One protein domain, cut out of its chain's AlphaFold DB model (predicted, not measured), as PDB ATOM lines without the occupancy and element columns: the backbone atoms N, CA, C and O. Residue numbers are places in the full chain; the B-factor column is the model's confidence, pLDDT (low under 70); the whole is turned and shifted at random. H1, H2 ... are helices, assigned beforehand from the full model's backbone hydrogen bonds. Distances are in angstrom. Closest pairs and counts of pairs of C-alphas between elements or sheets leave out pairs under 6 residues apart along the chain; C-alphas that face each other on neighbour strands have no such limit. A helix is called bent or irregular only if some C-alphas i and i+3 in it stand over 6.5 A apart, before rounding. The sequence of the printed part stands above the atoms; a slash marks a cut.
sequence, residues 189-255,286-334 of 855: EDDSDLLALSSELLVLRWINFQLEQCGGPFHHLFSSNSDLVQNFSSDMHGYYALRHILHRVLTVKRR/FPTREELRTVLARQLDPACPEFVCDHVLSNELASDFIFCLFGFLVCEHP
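What this domain is: This is residues 189 to 255 and 286 to 334 of the 855 residues of an uncharacterized protein of Phytophthora parasitica CJ01A1 (UniProt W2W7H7). H3 and H6 lie side by side as the middle layer of a small helical stack, with H2 crossing both on one side and H4 with H5 on the other. H1 sits beyond H2 at one end of the stack. The printed part has 116 residues with six named helices, H1 to H6 in chain order, and no named strand: all helix. It is compact, with a radius of gyration of the C-alphas of 14.1 A and spans of 38 by 31 by 29 A.

Where its parts are: The longest helix, H3, residues 234 to 255, measures 32.9 A and begins with C-alpha 234 at (10.097, -14.546, 24.603). It has a kink of 55 degrees near residue 241 and is irregular, with C-alphas 235 and 238 9.0 A apart. H6 is residues 319 to 332, 19.8 A, ending with C-alpha 332 at (-5.175, -33.921, 20.335). H2 is residues 199 to 212, 20.0 A; H4, residues 289 to 299, 14.7 A; H1, residues 191 to 196; H5, residues 306 to 310.

How they stand to each other: H3 and H6 are close but not clearly touching, at a shallow tilt of 13 degrees; their closest C-alphas, Met 236 and Ile 322, are 7.9 A apart. H2 touches H3 with residues 207 to 211 alone, closest at C-alphas 210 and 245, 6.1 A. H2 touches H6 at C-alphas 203 and 327, 6.5 A. H4 touches H5, closest at C-alphas 293 and 309, 5.4 A. H1 touches no helix. Every O i to N i+4 pair is within hydrogen-bond range in H1, H2, H4, H5 and H6, and 13 of 18 in H3.

The domain as a whole: Residues 256 to 285 are not printed; C-alphas 255 and 286 are 19.4 A apart. The link from H2 to H3 is long, 21 residues. Mean pLDDT of the printed part is 75.5; residues 215 to 228 are among those under 70.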
ATOM      1  N   GLU A 189       1.114 -21.368  -1.579       81.94
ATOM      2  CA  GLU A 189       1.655 -22.645  -1.099       81.94
ATOM      3  C   GLU A 189       0.697 -23.809  -1.397       81.94
ATOM      4  O   GLU A 189      -0.526 -23.649  -1.328       81.94
ATOM      5  N   ASP A 190       1.264 -24.989  -1.651       80.94
ATOM      6  CA  ASP A 190       0.543 -26.250  -1.845       80.94
ATOM      7  C   ASP A 190       0.653 -27.182  -0.618       80.94
ATOM      8  O   ASP A 190       1.505 -27.016   0.257       80.94
ATOM      9  N   ASP A 191      -0.168 -28.243  -0.569       78.50
ATOM     10  CA  ASP A 191      -0.147 -29.260   0.504       78.50
ATOM     11  C   ASP A 191       1.267 -29.877   0.711       78.50
ATOM     12  O   ASP A 191       1.630 -30.274   1.821       78.50
ATOM     13  N   SER A 192       2.088 -29.932  -0.347       80.50
ATOM     14  CA  SER A 192       3.485 -30.396  -0.309       80.50
ATOM     15  C   SER A 192       4.417 -29.445   0.446       80.50
ATOM     16  O   SER A 192       5.343 -29.902   1.119       80.50
ATOM     17  N   ASP A 193       4.161 -28.138   0.382       82.56
ATOM     18  CA  ASP A 193       4.982 -27.128   1.050       82.56
ATOM     19  C   ASP A 193       4.785 -27.197   2.568       82.56
ATOM     20  O   ASP A 193       5.752 -27.113   3.326       82.56
ATOM     21  N   LEU A 194       3.562 -27.490   3.034       81.19
ATOM     22  CA  LEU A 194       3.298 -27.775   4.452       81.19
ATOM     23  C   LEU A 194       4.068 -28.998   4.957       81.19
ATOM     24  O   LEU A 194       4.564 -29.000   6.087       81.19
ATOM     25  N   LEU A 195       4.185 -30.041   4.130       81.81
ATOM     26  CA  LEU A 195       4.965 -31.230   4.475       81.81
ATOM     27  C   LEU A 195       6.467 -30.925   4.556       81.81
ATOM     28  O   LEU A 195       7.164 -31.590   5.320       81.81
ATOM     29  N   ALA A 196       6.969 -29.914   3.845       82.62
ATOM     30  CA  ALA A 196       8.377 -29.517   3.886       82.62
ATOM     31  C   ALA A 196       8.751 -28.660   5.114       82.62
ATOM     32  O   ALA A 196       9.928 -28.594   5.473       82.62
ATOM     33  N   LEU A 197       7.779 -28.027   5.783       84.62
ATOM     34  CA  LEU A 197       8.030 -27.179   6.957       84.62
ATOM     35  C   LEU A 197       8.561 -27.966   8.162       84.62
ATOM     36  O   LEU A 197       8.228 -29.136   8.359       84.62
ATOM     37  N   SER A 198       9.332 -27.298   9.026       85.12
ATOM     38  CA  SER A 198       9.714 -27.852  10.328       85.12
ATOM     39  C   SER A 198       8.515 -27.919  11.281       85.12
ATOM     40  O   SER A 198       7.571 -27.129  11.187       85.12
ATOM     41  N   SER A 199       8.556 -28.854  12.233       85.56
ATOM     42  CA  SER A 199       7.491 -29.038  13.230       85.56
ATOM     43  C   SER A 199       7.268 -27.787  14.086       85.56
ATOM     44  O   SER A 199       6.129 -27.449  14.389       85.56
ATOM     45  N   GLU A 200       8.333 -27.050  14.405       81.75
ATOM     46  CA  GLU A 200       8.270 -25.768  15.119       81.75
ATOM     47  C   GLU A 200       7.468 -24.712  14.349       81.75
ATOM     48  O   GLU A 200       6.544 -24.114  14.898       81.75
ATOM     49  N   LEU A 201       7.761 -24.531  13.057       83.38
ATOM     50  CA  LEU A 201       7.060 -23.566  12.208       83.38
ATOM     51  C   LEU A 201       5.591 -23.947  11.992       83.38
ATOM     52  O   LEU A 201       4.733 -23.070  11.936       83.38
ATOM     53  N   LEU A 202       5.280 -25.243  11.912       84.50
ATOM     54  CA  LEU A 202       3.901 -25.733  11.822       84.50
ATOM     55  C   LEU A 202       3.089 -25.439  13.077       84.50
ATOM     56  O   LEU A 202       1.964 -24.949  12.977       84.50
ATOM     57  N   VAL A 203       3.662 -25.706  14.251       85.19
ATOM     58  CA  VAL A 203       3.009 -25.402  15.528       85.19
ATOM     59  C   VAL A 203       2.815 -23.887  15.667       85.19
ATOM     60  O   VAL A 203       1.735 -23.458  16.063       85.19
ATOM     61  N   LEU A 204       3.786 -23.064  15.250       83.75
ATOM     62  CA  LEU A 204       3.646 -21.602  15.226       83.75
ATOM     63  C   LEU A 204       2.551 -21.122  14.261       83.75
ATOM     64  O   LEU A 204       1.743 -20.273  14.633       83.75
ATOM     65  N   ARG A 205       2.463 -21.681  13.045       84.56
ATOM     66  CA  ARG A 205       1.378 -21.366  12.097       84.56
ATOM     67  C   ARG A 205       0.010 -21.723  12.666       84.56
ATOM     68  O   ARG A 205      -0.922 -20.932  12.550       84.56
ATOM     69  N   TRP A 206      -0.101 -22.872  13.333       86.56
ATOM     70  CA  TRP A 206      -1.334 -23.257  14.013       86.56
ATOM     71  C   TRP A 206      -1.677 -22.298  15.157       86.56
ATOM     72  O   TRP A 206      -2.808 -21.829  15.227       86.56
ATOM     73  N   ILE A 207      -0.714 -21.948  16.015       84.38
ATOM     74  CA  ILE A 207      -0.899 -20.981  17.111       84.38
ATOM     75  C   ILE A 207      -1.413 -19.651  16.564       84.38
ATOM     76  O   ILE A 207      -2.416 -19.134  17.050       84.38
ATOM     77  N   ASN A 208      -0.764 -19.127  15.528       83.31
ATOM     78  CA  ASN A 208      -1.136 -17.858  14.917       83.31
ATOM     79  C   ASN A 208      -2.544 -17.904  14.321       83.31
ATOM     80  O   ASN A 208      -3.351 -17.023  14.613       83.31
ATOM     81  N   PHE A 209      -2.894 -18.984  13.617       82.31
ATOM     82  CA  PHE A 209      -4.266 -19.200  13.167       82.31
ATOM     83  C   PHE A 209      -5.259 -19.212  14.341       82.31
ATOM     84  O   PHE A 209      -6.327 -18.605  14.269       82.31
ATOM     85  N   GLN A 210      -4.936 -19.881  15.453       80.69
ATOM     86  CA  GLN A 210      -5.826 -19.914  16.616       80.69
ATOM     87  C   GLN A 210      -6.044 -18.526  17.229       80.69
ATOM     88  O   GLN A 210      -7.165 -18.215  17.642       80.69
ATOM     89  N   LEU A 211      -4.999 -17.700  17.270       78.06
ATOM     90  CA  LEU A 211      -5.052 -16.340  17.798       78.06
ATOM     91  C   LEU A 211      -5.834 -15.400  16.871       78.06
ATOM     92  O   LEU A 211      -6.714 -14.693  17.356       78.06
ATOM     93  N   GLU A 212      -5.621 -15.451  15.553       76.88
ATOM     94  CA  GLU A 212      -6.381 -14.651  14.577       76.88
ATOM     95  C   GLU A 212      -7.898 -14.858  14.715       76.88
ATOM     96  O   GLU A 212      -8.689 -13.914  14.685       76.88
ATOM     97  N   GLN A 213      -8.315 -16.099  14.966       73.75
ATOM     98  CA  GLN A 213      -9.723 -16.462  15.134       73.75
ATOM     99  C   GLN A 213     -10.314 -16.063  16.499       73.75
ATOM    100  O   GLN A 213     -11.521 -16.192  16.702       73.75
ATOM    101  N   CYS A 214      -9.499 -15.588  17.448       71.00
ATOM    102  CA  CYS A 214      -9.967 -15.080  18.741       71.00
ATOM    103  C   CYS A 214     -10.436 -13.610  18.686       71.00
ATOM    104  O   CYS A 214     -10.945 -13.111  19.689       71.00
ATOM    105  N   GLY A 215     -10.293 -12.918  17.544       56.78
ATOM    106  CA  GLY A 215     -10.933 -11.620  17.271       56.78
ATOM    107  C   GLY A 215     -10.464 -10.428  18.122       56.78
ATOM    108  O   GLY A 215     -11.138  -9.400  18.144       56.78
ATOM    109  N   GLY A 216      -9.343 -10.547  18.842       57.16
ATOM    110  CA  GLY A 216      -8.782  -9.479  19.674       57.16
ATOM    111  C   GLY A 216      -7.518  -8.853  19.067       57.16
ATOM    112  O   GLY A 216      -6.766  -9.554  18.395       57.16
ATOM    113  N   PRO A 217      -7.228  -7.561  19.322       50.62
ATOM    114  CA  PRO A 217      -5.953  -6.963  18.945       50.62
ATOM    115  C   PRO A 217      -4.838  -7.543  19.824       50.62
ATOM    116  O   PRO A 217      -4.667  -7.139  20.975       50.62
ATOM    117  N   PHE A 218      -4.047  -8.470  19.284       55.47
ATOM    118  CA  PHE A 218      -2.817  -8.973  19.918       55.47
ATOM    119  C   PHE A 218      -1.644  -7.966  19.828       55.47
ATOM    120  O   PHE A 218      -0.512  -8.282  20.183       55.47
ATOM    121  N   HIS A 219      -1.927  -6.716  19.437       44.00
ATOM    122  CA  HIS A 219      -0.978  -5.626  19.168       44.00
ATOM    123  C   HIS A 219      -0.161  -5.115  20.371       44.00
ATOM    124  O   HIS A 219       0.690  -4.249  20.197       44.00
ATOM    125  N   HIS A 220      -0.401  -5.585  21.599       42.50
ATOM    126  CA  HIS A 220       0.230  -5.007  22.797       42.50
ATOM    127  C   HIS A 220       1.490  -5.733  23.302       42.50
ATOM    128  O   HIS A 220       2.059  -5.288  24.296       42.50
ATOM    129  N   LEU A 221       1.944  -6.813  22.651       42.84
ATOM    130  CA  LEU A 221       3.100  -7.604  23.118       42.84
ATOM    131  C   LEU A 221       4.280  -7.685  22.133       42.84
ATOM    132  O   LEU A 221       5.380  -8.029  22.559       42.84
ATOM    133  N   PHE A 222       4.104  -7.330  20.857       43.91
ATOM    134  CA  PHE A 222       5.135  -7.509  19.827       43.91
ATOM    135  C   PHE A 222       5.714  -6.157  19.385       43.91
ATOM    136  O   PHE A 222       5.020  -5.327  18.809       43.91
ATOM    137  N   SER A 223       7.000  -5.918  19.667       39.03
ATOM    138  CA  SER A 223       7.711  -4.662  19.349       39.03
ATOM    139  C   SER A 223       8.242  -4.594  17.902       39.03
ATOM    140  O   SER A 223       9.055  -3.725  17.580       39.03
ATOM    141  N   SER A 224       7.820  -5.496  17.018       36.69
ATOM    142  CA  SER A 224       8.280  -5.577  15.626       36.69
ATOM    143  C   SER A 224       7.109  -5.849  14.685       36.69
ATOM    144  O   SER A 224       6.165  -6.521  15.077       36.69
ATOM    145  N   ASN A 225       7.199  -5.341  13.452       37.78
ATOM    146  CA  ASN A 225       6.172  -5.259  12.394       37.78
ATOM    147  C   ASN A 225       5.542  -6.588  11.891       37.78
ATOM    148  O   ASN A 225       5.122  -6.673  10.739       37.78
ATOM    149  N   SER A 226       5.469  -7.634  12.707       46.34
ATOM    150  CA  SER A 226       4.739  -8.865  12.416       46.34
ATOM    151  C   SER A 226       3.753  -9.129  13.548       46.34
ATOM    152  O   SER A 226       4.172  -9.418  14.665       46.34
ATOM    153  N   ASP A 227       2.456  -9.082  13.255       56.72
ATOM    154  CA  ASP A 227       1.361  -9.379  14.195       56.72
ATOM    155  C   ASP A 227       1.283 -10.877  14.606       56.72
ATOM    156  O   ASP A 227       0.230 -11.369  15.005       56.72
ATOM    157  N   LEU A 228       2.385 -11.628  14.489       65.75
ATOM    158  CA  LEU A 228       2.456 -13.086  14.601       65.75
ATOM    159  C   LEU A 228       3.486 -13.508  15.655       65.75
ATOM    160  O   LEU A 228       4.575 -12.939  15.727       65.75
ATOM    161  N   VAL A 229       3.166 -14.557  16.414       72.06
ATOM    162  CA  VAL A 229       4.090 -15.247  17.326       72.06
ATOM    163  C   VAL A 229       5.194 -15.913  16.504       72.06
ATOM    164  O   VAL A 229       4.893 -16.686  15.588       72.06
ATOM    165  N   GLN A 230       6.459 -15.633  16.833       76.19
ATOM    166  CA  GLN A 230       7.619 -16.111  16.072       76.19
ATOM    167  C   GLN A 230       8.458 -17.155  16.813       76.19
ATOM    168  O   GLN A 230       9.190 -17.908  16.173       76.19
ATOM    169  N   ASN A 231       8.383 -17.215  18.145       78.56
ATOM    170  CA  ASN A 231       9.183 -18.146  18.943       78.56
ATOM    171  C   ASN A 231       8.422 -18.737  20.143       78.56
ATOM    172  O   ASN A 231       7.375 -18.248  20.560       78.56
ATOM    173  N   PHE A 232       8.972 -19.813  20.713       76.38
ATOM    174  CA  PHE A 232       8.434 -20.476  21.910       76.38
ATOM    175  C   PHE A 232       9.021 -19.940  23.228       76.38
ATOM    176  O   PHE A 232       8.743 -20.505  24.282       76.38
ATOM    177  N   SER A 233       9.847 -18.889  23.187       75.06
ATOM    178  CA  SER A 233      10.585 -18.367  24.343       75.06
ATOM    179  C   SER A 233      10.043 -17.011  24.803       75.06
ATOM    180  O   SER A 233       9.204 -16.967  25.704       75.06
ATOM    181  N   SER A 234      10.489 -15.905  24.203       70.12
ATOM    182  CA  SER A 234      10.097 -14.546  24.603       70.12
ATOM    183  C   SER A 234       8.615 -14.272  24.370       70.12
ATOM    184  O   SER A 234       7.963 -13.640  25.201       70.12
ATOM    185  N   ASP A 235       8.071 -14.794  23.273       69.62
ATOM    186  CA  ASP A 235       6.722 -14.473  22.801       69.62
ATOM    187  C   ASP A 235       5.634 -15.231  23.584       69.62
ATOM    188  O   ASP A 235       4.459 -14.864  23.563       69.62
ATOM    189  N   MET A 236       6.032 -16.277  24.317       73.50
ATOM    190  CA  MET A 236       5.157 -17.137  25.124       73.50
ATOM    191  C   MET A 236       5.166 -16.785  26.615       73.50
ATOM    192  O   MET A 236       4.609 -17.516  27.444       73.50
ATOM    193  N   HIS A 237       5.780 -15.655  26.973       68.62
ATOM    194  CA  HIS A 237       5.887 -15.221  28.357       68.62
ATOM    195  C   HIS A 237       4.504 -15.027  29.004       68.62
ATOM    196  O   HIS A 237       3.577 -14.463  28.421       68.62
ATOM    197  N   GLY A 238       4.342 -15.534  30.230       69.06
ATOM    198  CA  GLY A 238       3.084 -15.439  30.979       69.06
ATOM    199  C   GLY A 238       1.940 -16.327  30.465       69.06
ATOM    200  O   GLY A 238       0.817 -16.187  30.950       69.06
ATOM    201  N   TYR A 239       2.202 -17.245  29.524       77.69
ATOM    202  CA  TYR A 239       1.214 -18.182  28.964       77.69
ATOM    203  C   TYR A 239      -0.031 -17.499  28.362       77.69
ATOM    204  O   TYR A 239      -1.116 -18.079  28.323       77.69
ATOM    205  N   TYR A 240       0.105 -16.258  27.887       76.25
ATOM    206  CA  TYR A 240      -1.017 -15.468  27.373       76.25
ATOM    207  C   TYR A 240      -1.660 -16.115  26.137       76.25
ATOM    208  O   TYR A 240      -2.870 -16.338  26.114       76.25
ATOM    209  N   ALA A 241      -0.849 -16.507  25.145       78.12
ATOM    210  CA  ALA A 241      -1.331 -17.210  23.954       78.12
ATOM    211  C   ALA A 241      -2.055 -18.517  24.323       78.12
ATOM    212  O   ALA A 241      -3.159 -18.779  23.850       78.12
ATOM    213  N   LEU A 242      -1.478 -19.293  25.249       82.88
ATOM    214  CA  LEU A 242      -2.050 -20.551  25.726       82.88
ATOM    215  C   LEU A 242      -3.439 -20.357  26.348       82.88
ATOM    216  O   LEU A 242      -4.354 -21.114  26.041       82.88
ATOM    217  N   ARG A 243      -3.627 -19.327  27.180       84.25
ATOM    218  CA  ARG A 243      -4.913 -19.021  27.828       84.25
ATOM    219  C   ARG A 243      -6.032 -18.767  26.820       84.25
ATOM    220  O   ARG A 243      -7.132 -19.303  26.962       84.25
ATOM    221  N   HIS A 244      -5.747 -17.965  25.795       81.25
ATOM    222  CA  HIS A 244      -6.718 -17.624  24.756       81.25
ATOM    223  C   HIS A 244      -7.019 -18.809  23.831       81.25
ATOM    224  O   HIS A 244      -8.189 -19.086  23.557       81.25
ATOM    225  N   ILE A 245      -5.989 -19.557  23.427       83.75
ATOM    226  CA  ILE A 245      -6.142 -20.762  22.602       83.75
ATOM    227  C   ILE A 245      -6.950 -21.824  23.351       83.75
ATOM    228  O   ILE A 245      -7.909 -22.367  22.808       83.75
ATOM    229  N   LEU A 246      -6.640 -22.071  24.625       83.00
ATOM    230  CA  LEU A 246      -7.348 -23.051  25.447       83.00
ATOM    231  C   LEU A 246      -8.821 -22.674  25.647       83.00
ATOM    232  O   LEU A 246      -9.706 -23.522  25.535       83.00
ATOM    233  N   HIS A 247      -9.110 -21.388  25.871       83.06
ATOM    234  CA  HIS A 247     -10.484 -20.890  25.931       83.06
ATOM    235  C   HIS A 247     -11.234 -21.128  24.608       83.06
ATOM    236  O   HIS A 247     -12.394 -21.554  24.613       83.06
ATOM    237  N   ARG A 248     -10.580 -20.920  23.456       80.44
ATOM    238  CA  ARG A 248     -11.163 -21.223  22.142       80.44
ATOM    239  C   ARG A 248     -11.434 -22.719  21.969       80.44
ATOM    240  O   ARG A 248     -12.553 -23.084  21.619       80.44
ATOM    241  N   VAL A 249     -10.464 -23.581  22.262       81.00
ATOM    242  CA  VAL A 249     -10.620 -25.044  22.158       81.00
ATOM    243  C   VAL A 249     -11.820 -25.522  22.984       81.00
ATOM    244  O   VAL A 249     -12.680 -26.249  22.482       81.00
ATOM    245  N   LEU A 250     -11.958 -25.038  24.221       80.50
ATOM    246  CA  LEU A 250     -13.070 -25.405  25.101       80.50
ATOM    247  C   LEU A 250     -14.417 -24.842  24.642       80.50
ATOM    248  O   LEU A 250     -15.437 -25.524  24.754       80.50
ATOM    249  N   THR A 251     -14.456 -23.618  24.113       77.56
ATOM    250  CA  THR A 251     -15.700 -23.034  23.581       77.56
ATOM    251  C   THR A 251     -16.161 -23.740  22.308       77.56
ATOM    252  O   THR A 251     -17.356 -24.004  22.167       77.56
ATOM    253  N   VAL A 252     -15.238 -24.125  21.421       72.88
ATOM    254  CA  VAL A 252     -15.539 -24.946  20.238       72.88
ATOM    255  C   VAL A 252     -16.036 -26.330  20.665       72.88
ATOM    256  O   VAL A 252     -17.076 -26.771  20.180       72.88
ATOM    257  N   LYS A 253     -15.380 -26.980  21.636       70.69
ATOM    258  CA  LYS A 253     -15.813 -28.286  22.167       70.69
ATOM    259  C   LYS A 253     -17.196 -28.225  22.831       70.69
ATOM    260  O   LYS A 253     -18.012 -29.115  22.612       70.69
ATOM    261  N   ARG A 254     -17.513 -27.159  23.580       67.75
ATOM    262  CA  ARG A 254     -18.855 -26.955  24.167       67.75
ATOM    263  C   ARG A 254     -19.942 -26.738  23.115       67.75
ATOM    264  O   ARG A 254     -21.058 -27.193  23.329       67.75
ATOM    265  N   ARG A 255     -19.636 -26.069  21.997       62.53
ATOM    266  CA  ARG A 255     -20.584 -25.903  20.878       62.53
ATOM    267  C   ARG A 255     -20.865 -27.218  20.137       62.53
ATOM    268  O   ARG A 255     -21.952 -27.354  19.595       62.53
ATOM    269  N   PHE A 286      -8.614 -17.514  32.350       76.75
ATOM    270  CA  PHE A 286      -7.801 -18.236  33.347       76.75
ATOM    271  C   PHE A 286      -6.709 -17.358  33.990       76.75
ATOM    272  O   PHE A 286      -5.529 -17.537  33.686       76.75
ATOM    273  N   PRO A 287      -7.062 -16.374  34.841       71.44
ATOM    274  CA  PRO A 287      -6.123 -15.395  35.391       71.44
ATOM    275  C   PRO A 287      -4.966 -16.023  36.188       71.44
ATOM    276  O   PRO A 287      -3.844 -15.511  36.112       71.44
ATOM    277  N   THR A 288      -5.179 -17.149  36.873       79.81
ATOM    278  CA  THR A 288      -4.140 -17.814  37.683       79.81
ATOM    279  C   THR A 288      -3.463 -18.987  36.954       79.81
ATOM    280  O   THR A 288      -4.031 -19.607  36.055       79.81
ATOM    281  N   ARG A 289      -2.210 -19.307  37.326       80.19
ATOM    282  CA  ARG A 289      -1.481 -20.474  36.773       80.19
ATOM    283  C   ARG A 289      -2.088 -21.806  37.232       80.19
ATOM    284  O   ARG A 289      -2.079 -22.773  36.479       80.19
ATOM    285  N   GLU A 290      -2.656 -21.831  38.435       80.44
ATOM    286  CA  GLU A 290      -3.352 -22.993  38.995       80.44
ATOM    287  C   GLU A 290      -4.636 -23.300  38.220       80.44
ATOM    288  O   GLU A 290      -4.838 -24.441  37.809       80.44
ATOM    289  N   GLU A 291      -5.458 -22.288  37.916       81.06
ATOM    290  CA  GLU A 291      -6.627 -22.467  37.047       81.06
ATOM    291  C   GLU A 291      -6.208 -23.009  35.679       81.06
ATOM    292  O   GLU A 291      -6.782 -23.991  35.212       81.06
ATOM    293  N   LEU A 292      -5.159 -22.448  35.072       82.25
ATOM    294  CA  LEU A 292      -4.650 -22.908  33.780       82.25
ATOM    295  C   LEU A 292      -4.216 -24.385  33.814       82.25
ATOM    296  O   LEU A 292      -4.608 -25.154  32.935       82.25
ATOM    297  N   ARG A 293      -3.493 -24.810  34.860       84.25
ATOM    298  CA  ARG A 293      -3.139 -26.222  35.086       84.25
ATOM    299  C   ARG A 293      -4.384 -27.097  35.220       84.25
ATOM    300  O   ARG A 293      -4.469 -28.140  34.576       84.25
ATOM    301  N   THR A 294      -5.351 -26.705  36.054       83.12
ATOM    302  CA  THR A 294      -6.557 -27.526  36.275       83.12
ATOM    303  C   THR A 294      -7.368 -27.711  34.998       83.12
ATOM    304  O   THR A 294      -7.937 -28.778  34.779       83.12
ATOM    305  N   VAL A 295      -7.398 -26.696  34.137       82.31
ATOM    306  CA  VAL A 295      -8.105 -26.748  32.860       82.31
ATOM    307  C   VAL A 295      -7.403 -27.707  31.896       82.31
ATOM    308  O   VAL A 295      -8.075 -28.549  31.302       82.31
ATOM    309  N   LEU A 296      -6.069 -27.651  31.802       82.19
ATOM    310  CA  LEU A 296      -5.275 -28.575  30.982       82.19
ATOM    311  C   LEU A 296      -5.400 -30.039  31.441       82.19
ATOM    312  O   LEU A 296      -5.514 -30.932  30.604       82.19
ATOM    313  N   ALA A 297      -5.421 -30.274  32.757       82.06
ATOM    314  CA  ALA A 297      -5.438 -31.618  33.335       82.06
ATOM    315  C   ALA A 297      -6.843 -32.243  33.453       82.06
ATOM    316  O   ALA A 297      -6.966 -33.461  33.435       82.06
ATOM    317  N   ARG A 298      -7.911 -31.445  33.624       80.12
ATOM    318  CA  ARG A 298      -9.262 -31.975  33.922       80.12
ATOM    319  C   ARG A 298     -10.352 -31.599  32.925       80.12
ATOM    320  O   ARG A 298     -11.363 -32.291  32.874       80.12
ATOM    321  N   GLN A 299     -10.219 -30.484  32.204       79.81
ATOM    322  CA  GLN A 299     -11.278 -30.001  31.302       79.81
ATOM    323  C   GLN A 299     -11.019 -30.346  29.830       79.81
ATOM    324  O   GLN A 299     -11.960 -30.331  29.031       79.81
ATOM    325  N   LEU A 300      -9.773 -30.664  29.471       79.62
ATOM    326  CA  LEU A 300      -9.431 -31.260  28.183       79.62
ATOM    327  C   LEU A 300      -9.710 -32.762  28.193       79.62
ATOM    328  O   LEU A 300      -9.565 -33.430  29.211       79.62
ATOM    329  N   ASP A 301     -10.109 -33.280  27.037       73.44
ATOM    330  CA  ASP A 301     -10.328 -34.710  26.833       73.44
ATOM    331  C   ASP A 301      -9.931 -35.051  25.379       73.44
ATOM    332  O   ASP A 301     -10.609 -34.556  24.467       73.44
ATOM    333  N   PRO A 302      -8.793 -35.748  25.173       80.00
ATOM    334  CA  PRO A 302      -7.919 -36.303  26.217       80.00
ATOM    335  C   PRO A 302      -7.198 -35.214  27.033       80.00
ATOM    336  O   PRO A 302      -6.909 -34.120  26.533       80.00
ATOM    337  N   ALA A 303      -6.968 -35.503  28.318       82.88
ATOM    338  CA  ALA A 303      -6.297 -34.602  29.252       82.88
ATOM    339  C   ALA A 303      -4.813 -34.453  28.903       82.88
ATOM    340  O   ALA A 303      -4.166 -35.408  28.471       82.88
ATOM    341  N   CYS A 304      -4.266 -33.254  29.104       82.56
ATOM    342  CA  CYS A 304      -2.835 -33.040  28.923       82.56
ATOM    343  C   CYS A 304      -2.058 -33.814  30.006       82.56
ATOM    344  O   CYS A 304      -2.489 -33.808  31.164       82.56
ATOM    345  N   PRO A 305      -0.935 -34.484  29.671       82.69
ATOM    346  CA  PRO A 305      -0.163 -35.234  30.652       82.69
ATOM    347  C   PRO A 305       0.236 -34.372  31.852       82.69
ATOM    348  O   PRO A 305       0.693 -33.238  31.684       82.69
ATOM    349  N   GLU A 306       0.089 -34.922  33.062       79.44
ATOM    350  CA  GLU A 306       0.295 -34.169  34.306       79.44
ATOM    351  C   GLU A 306       1.691 -33.541  34.353       79.44
ATOM    352  O   GLU A 306       1.813 -32.344  34.569       79.44
ATOM    353  N   PHE A 307       2.741 -34.276  33.979       76.25
ATOM    354  CA  PHE A 307       4.110 -33.745  33.978       76.25
ATOM    355  C   PHE A 307       4.315 -32.503  33.081       76.25
ATOM    356  O   PHE A 307       5.154 -31.660  33.392       76.25
ATOM    357  N   VAL A 308       3.554 -32.356  31.986       79.31
ATOM    358  CA  VAL A 308       3.599 -31.157  31.124       79.31
ATOM    359  C   VAL A 308       2.794 -30.018  31.757       79.31
ATOM    360  O   VAL A 308       3.217 -28.862  31.723       79.31
ATOM    361  N   CYS A 309       1.654 -30.339  32.375       80.69
ATOM    362  CA  CYS A 309       0.802 -29.374  33.075       80.69
ATOM    363  C   CYS A 309       1.494 -28.767  34.300       80.69
ATOM    364  O   CYS A 309       1.327 -27.584  34.592       80.69
ATOM    365  N   ASP A 310       2.283 -29.565  35.012       80.38
ATOM    366  CA  ASP A 310       3.003 -29.174  36.222       80.38
ATOM    367  C   ASP A 310       4.064 -28.114  35.921       80.38
ATOM    368  O   ASP A 310       4.285 -27.201  36.719       80.38
ATOM    369  N   HIS A 311       4.630 -28.154  34.714       77.69
ATOM    370  CA  HIS A 311       5.588 -27.165  34.237       77.69
ATOM    371  C   HIS A 311       4.963 -25.777  33.986       77.69
ATOM    372  O   HIS A 311       5.672 -24.778  33.906       77.69
ATOM    373  N   VAL A 312       3.631 -25.667  33.924       77.62
ATOM    374  CA  VAL A 312       2.934 -24.365  33.884       77.62
ATOM    375  C   VAL A 312       3.022 -23.640  35.236       77.62
ATOM    376  O   VAL A 312       2.872 -22.417  35.300       77.62
ATOM    377  N   LEU A 313       3.278 -24.372  36.328       74.25
ATOM    378  CA  LEU A 313       3.467 -23.798  37.663       74.25
ATOM    379  C   LEU A 313       4.905 -23.316  37.905       74.25
ATOM    380  O   LEU A 313       5.101 -22.415  38.722       74.25
ATOM    381  N   SER A 314       5.902 -23.866  37.201       72.81
ATOM    382  CA  SER A 314       7.297 -23.436  37.345       72.81
ATOM    383  C   SER A 314       7.534 -22.026  36.794       72.81
ATOM    384  O   SER A 314       6.887 -21.581  35.850       72.81
ATOM    385  N   ASN A 315       8.472 -21.294  37.404       61.34
ATOM    386  CA  ASN A 315       8.858 -19.949  36.956       61.34
ATOM    387  C   ASN A 315       9.782 -19.959  35.727       61.34
ATOM    388  O   ASN A 315       9.911 -18.936  35.059       61.34
ATOM    389  N   GLU A 316      10.416 -21.093  35.435       66.38
ATOM    390  CA  GLU A 316      11.323 -21.247  34.303       66.38
ATOM    391  C   GLU A 316      10.541 -21.624  33.041       66.38
ATOM    392  O   GLU A 316       9.878 -22.657  32.988       66.38
ATOM    393  N   LEU A 317      10.617 -20.774  32.014       62.47
ATOM    394  CA  LEU A 317      10.021 -21.033  30.704       62.47
ATOM    395  C   LEU A 317      11.003 -21.838  29.854       62.47
ATOM    396  O   LEU A 317      11.857 -21.277  29.167       62.47
ATOM    397  N   ALA A 318      10.880 -23.159  29.883       75.56
ATOM    398  CA  ALA A 318      11.580 -24.010  28.933       75.56
ATOM    399  C   ALA A 318      10.839 -24.023  27.584       75.56
ATOM    400  O   ALA A 318       9.730 -24.554  27.485       75.56
ATOM    401  N   SER A 319      11.475 -23.491  26.536       77.62
ATOM    402  CA  SER A 319      10.955 -23.490  25.159       77.62
ATOM    403  C   SER A 319      10.511 -24.877  24.692       77.62
ATOM    404  O   SER A 319       9.473 -25.008  24.050       77.62
ATOM    405  N   ASP A 320      11.249 -25.920  25.080       80.31
ATOM    406  CA  ASP A 320      10.966 -27.305  24.685       80.31
ATOM    407  C   ASP A 320       9.642 -27.803  25.276       80.31
ATOM    408  O   ASP A 320       8.862 -28.459  24.590       80.31
ATOM    409  N   PHE A 321       9.351 -27.467  26.540       81.00
ATOM    410  CA  PHE A 321       8.099 -27.854  27.197       81.00
ATOM    411  C   PHE A 321       6.909 -27.069  26.644       81.00
ATOM    412  O   PHE A 321       5.823 -27.626  26.507       81.00
ATOM    413  N   ILE A 322       7.117 -25.806  26.265       82.88
ATOM    414  CA  ILE A 322       6.100 -24.988  25.598       82.88
ATOM    415  C   ILE A 322       5.785 -25.565  24.211       82.88
ATOM    416  O   ILE A 322       4.611 -25.717  23.870       82.88
ATOM    417  N   PHE A 323       6.805 -25.968  23.447       85.81
ATOM    418  CA  PHE A 323       6.614 -26.695  22.193       85.81
ATOM    419  C   PHE A 323       5.872 -28.020  22.412       85.81
ATOM    420  O   PHE A 323       4.929 -28.301  21.682       85.81
ATOM    421  N   CYS A 324       6.218 -28.809  23.436       85.44
ATOM    422  CA  CYS A 324       5.522 -30.068  23.738       85.44
ATOM    423  C   CYS A 324       4.053 -29.850  24.132       85.44
ATOM    424  O   CYS A 324       3.186 -30.621  23.729       85.44
ATOM    425  N   LEU A 325       3.759 -28.785  24.881       87.06
ATOM    426  CA  LEU A 325       2.403 -28.426  25.289       87.06
ATOM    427  C   LEU A 325       1.540 -28.003  24.096       87.06
ATOM    428  O   LEU A 325       0.422 -28.491  23.934       87.06
ATOM    429  N   PHE A 326       2.051 -27.122  23.234       86.88
ATOM    430  CA  PHE A 326       1.334 -26.745  22.018       86.88
ATOM    431  C   PHE A 326       1.300 -27.876  20.991       86.88
ATOM    432  O   PHE A 326       0.285 -28.042  20.329       86.88
ATOM    433  N   GLY A 327       2.342 -28.702  20.905       86.31
ATOM    434  CA  GLY A 327       2.362 -29.922  20.101       86.31
ATOM    435  C   GLY A 327       1.262 -30.894  20.526       86.31
ATOM    436  O   GLY A 327       0.528 -31.383  19.674       86.31
ATOM    437  N   PHE A 328       1.060 -31.083  21.834       87.19
ATOM    438  CA  PHE A 328      -0.074 -31.843  22.366       87.19
ATOM    439  C   PHE A 328      -1.418 -31.237  21.939       87.19
ATOM    440  O   PHE A 328      -2.284 -31.958  21.453       87.19
ATOM    441  N   LEU A 329      -1.596 -29.917  22.065       86.31
ATOM    442  CA  LEU A 329      -2.836 -29.251  21.649       86.31
ATOM    443  C   LEU A 329      -3.085 -29.360  20.140       86.31
ATOM    444  O   LEU A 329      -4.219 -29.569  19.730       86.31
ATOM    445  N   VAL A 330      -2.042 -29.260  19.317       86.75
ATOM    446  CA  VAL A 330      -2.134 -29.444  17.865       86.75
ATOM    447  C   VAL A 330      -2.550 -30.875  17.531       86.75
ATOM    448  O   VAL A 330      -3.418 -31.066  16.686       86.75
ATOM    449  N   CYS A 331      -1.964 -31.876  18.190       84.75
ATOM    450  CA  CYS A 331      -2.244 -33.283  17.914       84.75
ATOM    451  C   CYS A 331      -3.622 -33.730  18.425       84.75
ATOM    452  O   CYS A 331      -4.375 -34.343  17.675       84.75
ATOM    453  N   GLU A 332      -3.964 -33.412  19.673       83.12
ATOM    454  CA  GLU A 332      -5.175 -33.921  20.335       83.12
ATOM    455  C   GLU A 332      -6.383 -32.984  20.204       83.12
ATOM    456  O   GLU A 332      -7.531 -33.421  20.280       83.12
ATOM    457  N   HIS A 333      -6.155 -31.686  19.975       81.38
ATOM    458  CA  HIS A 333      -7.208 -30.665  19.889       81.38
ATOM    459  C   HIS A 333      -7.069 -29.792  18.623       81.38
ATOM    460  O   HIS A 333      -6.999 -28.564  18.716       81.38
ATOM    461  N   PRO A 334      -7.088 -30.382  17.410       74.50
ATOM    462  CA  PRO A 334      -6.641 -29.727  16.178       74.50
ATOM    463  C   PRO A 334      -7.566 -28.630  15.632       74.50
ATOM    464  O   PRO A 334      -7.260 -28.067  14.591       74.50
TER     465      PRO A 334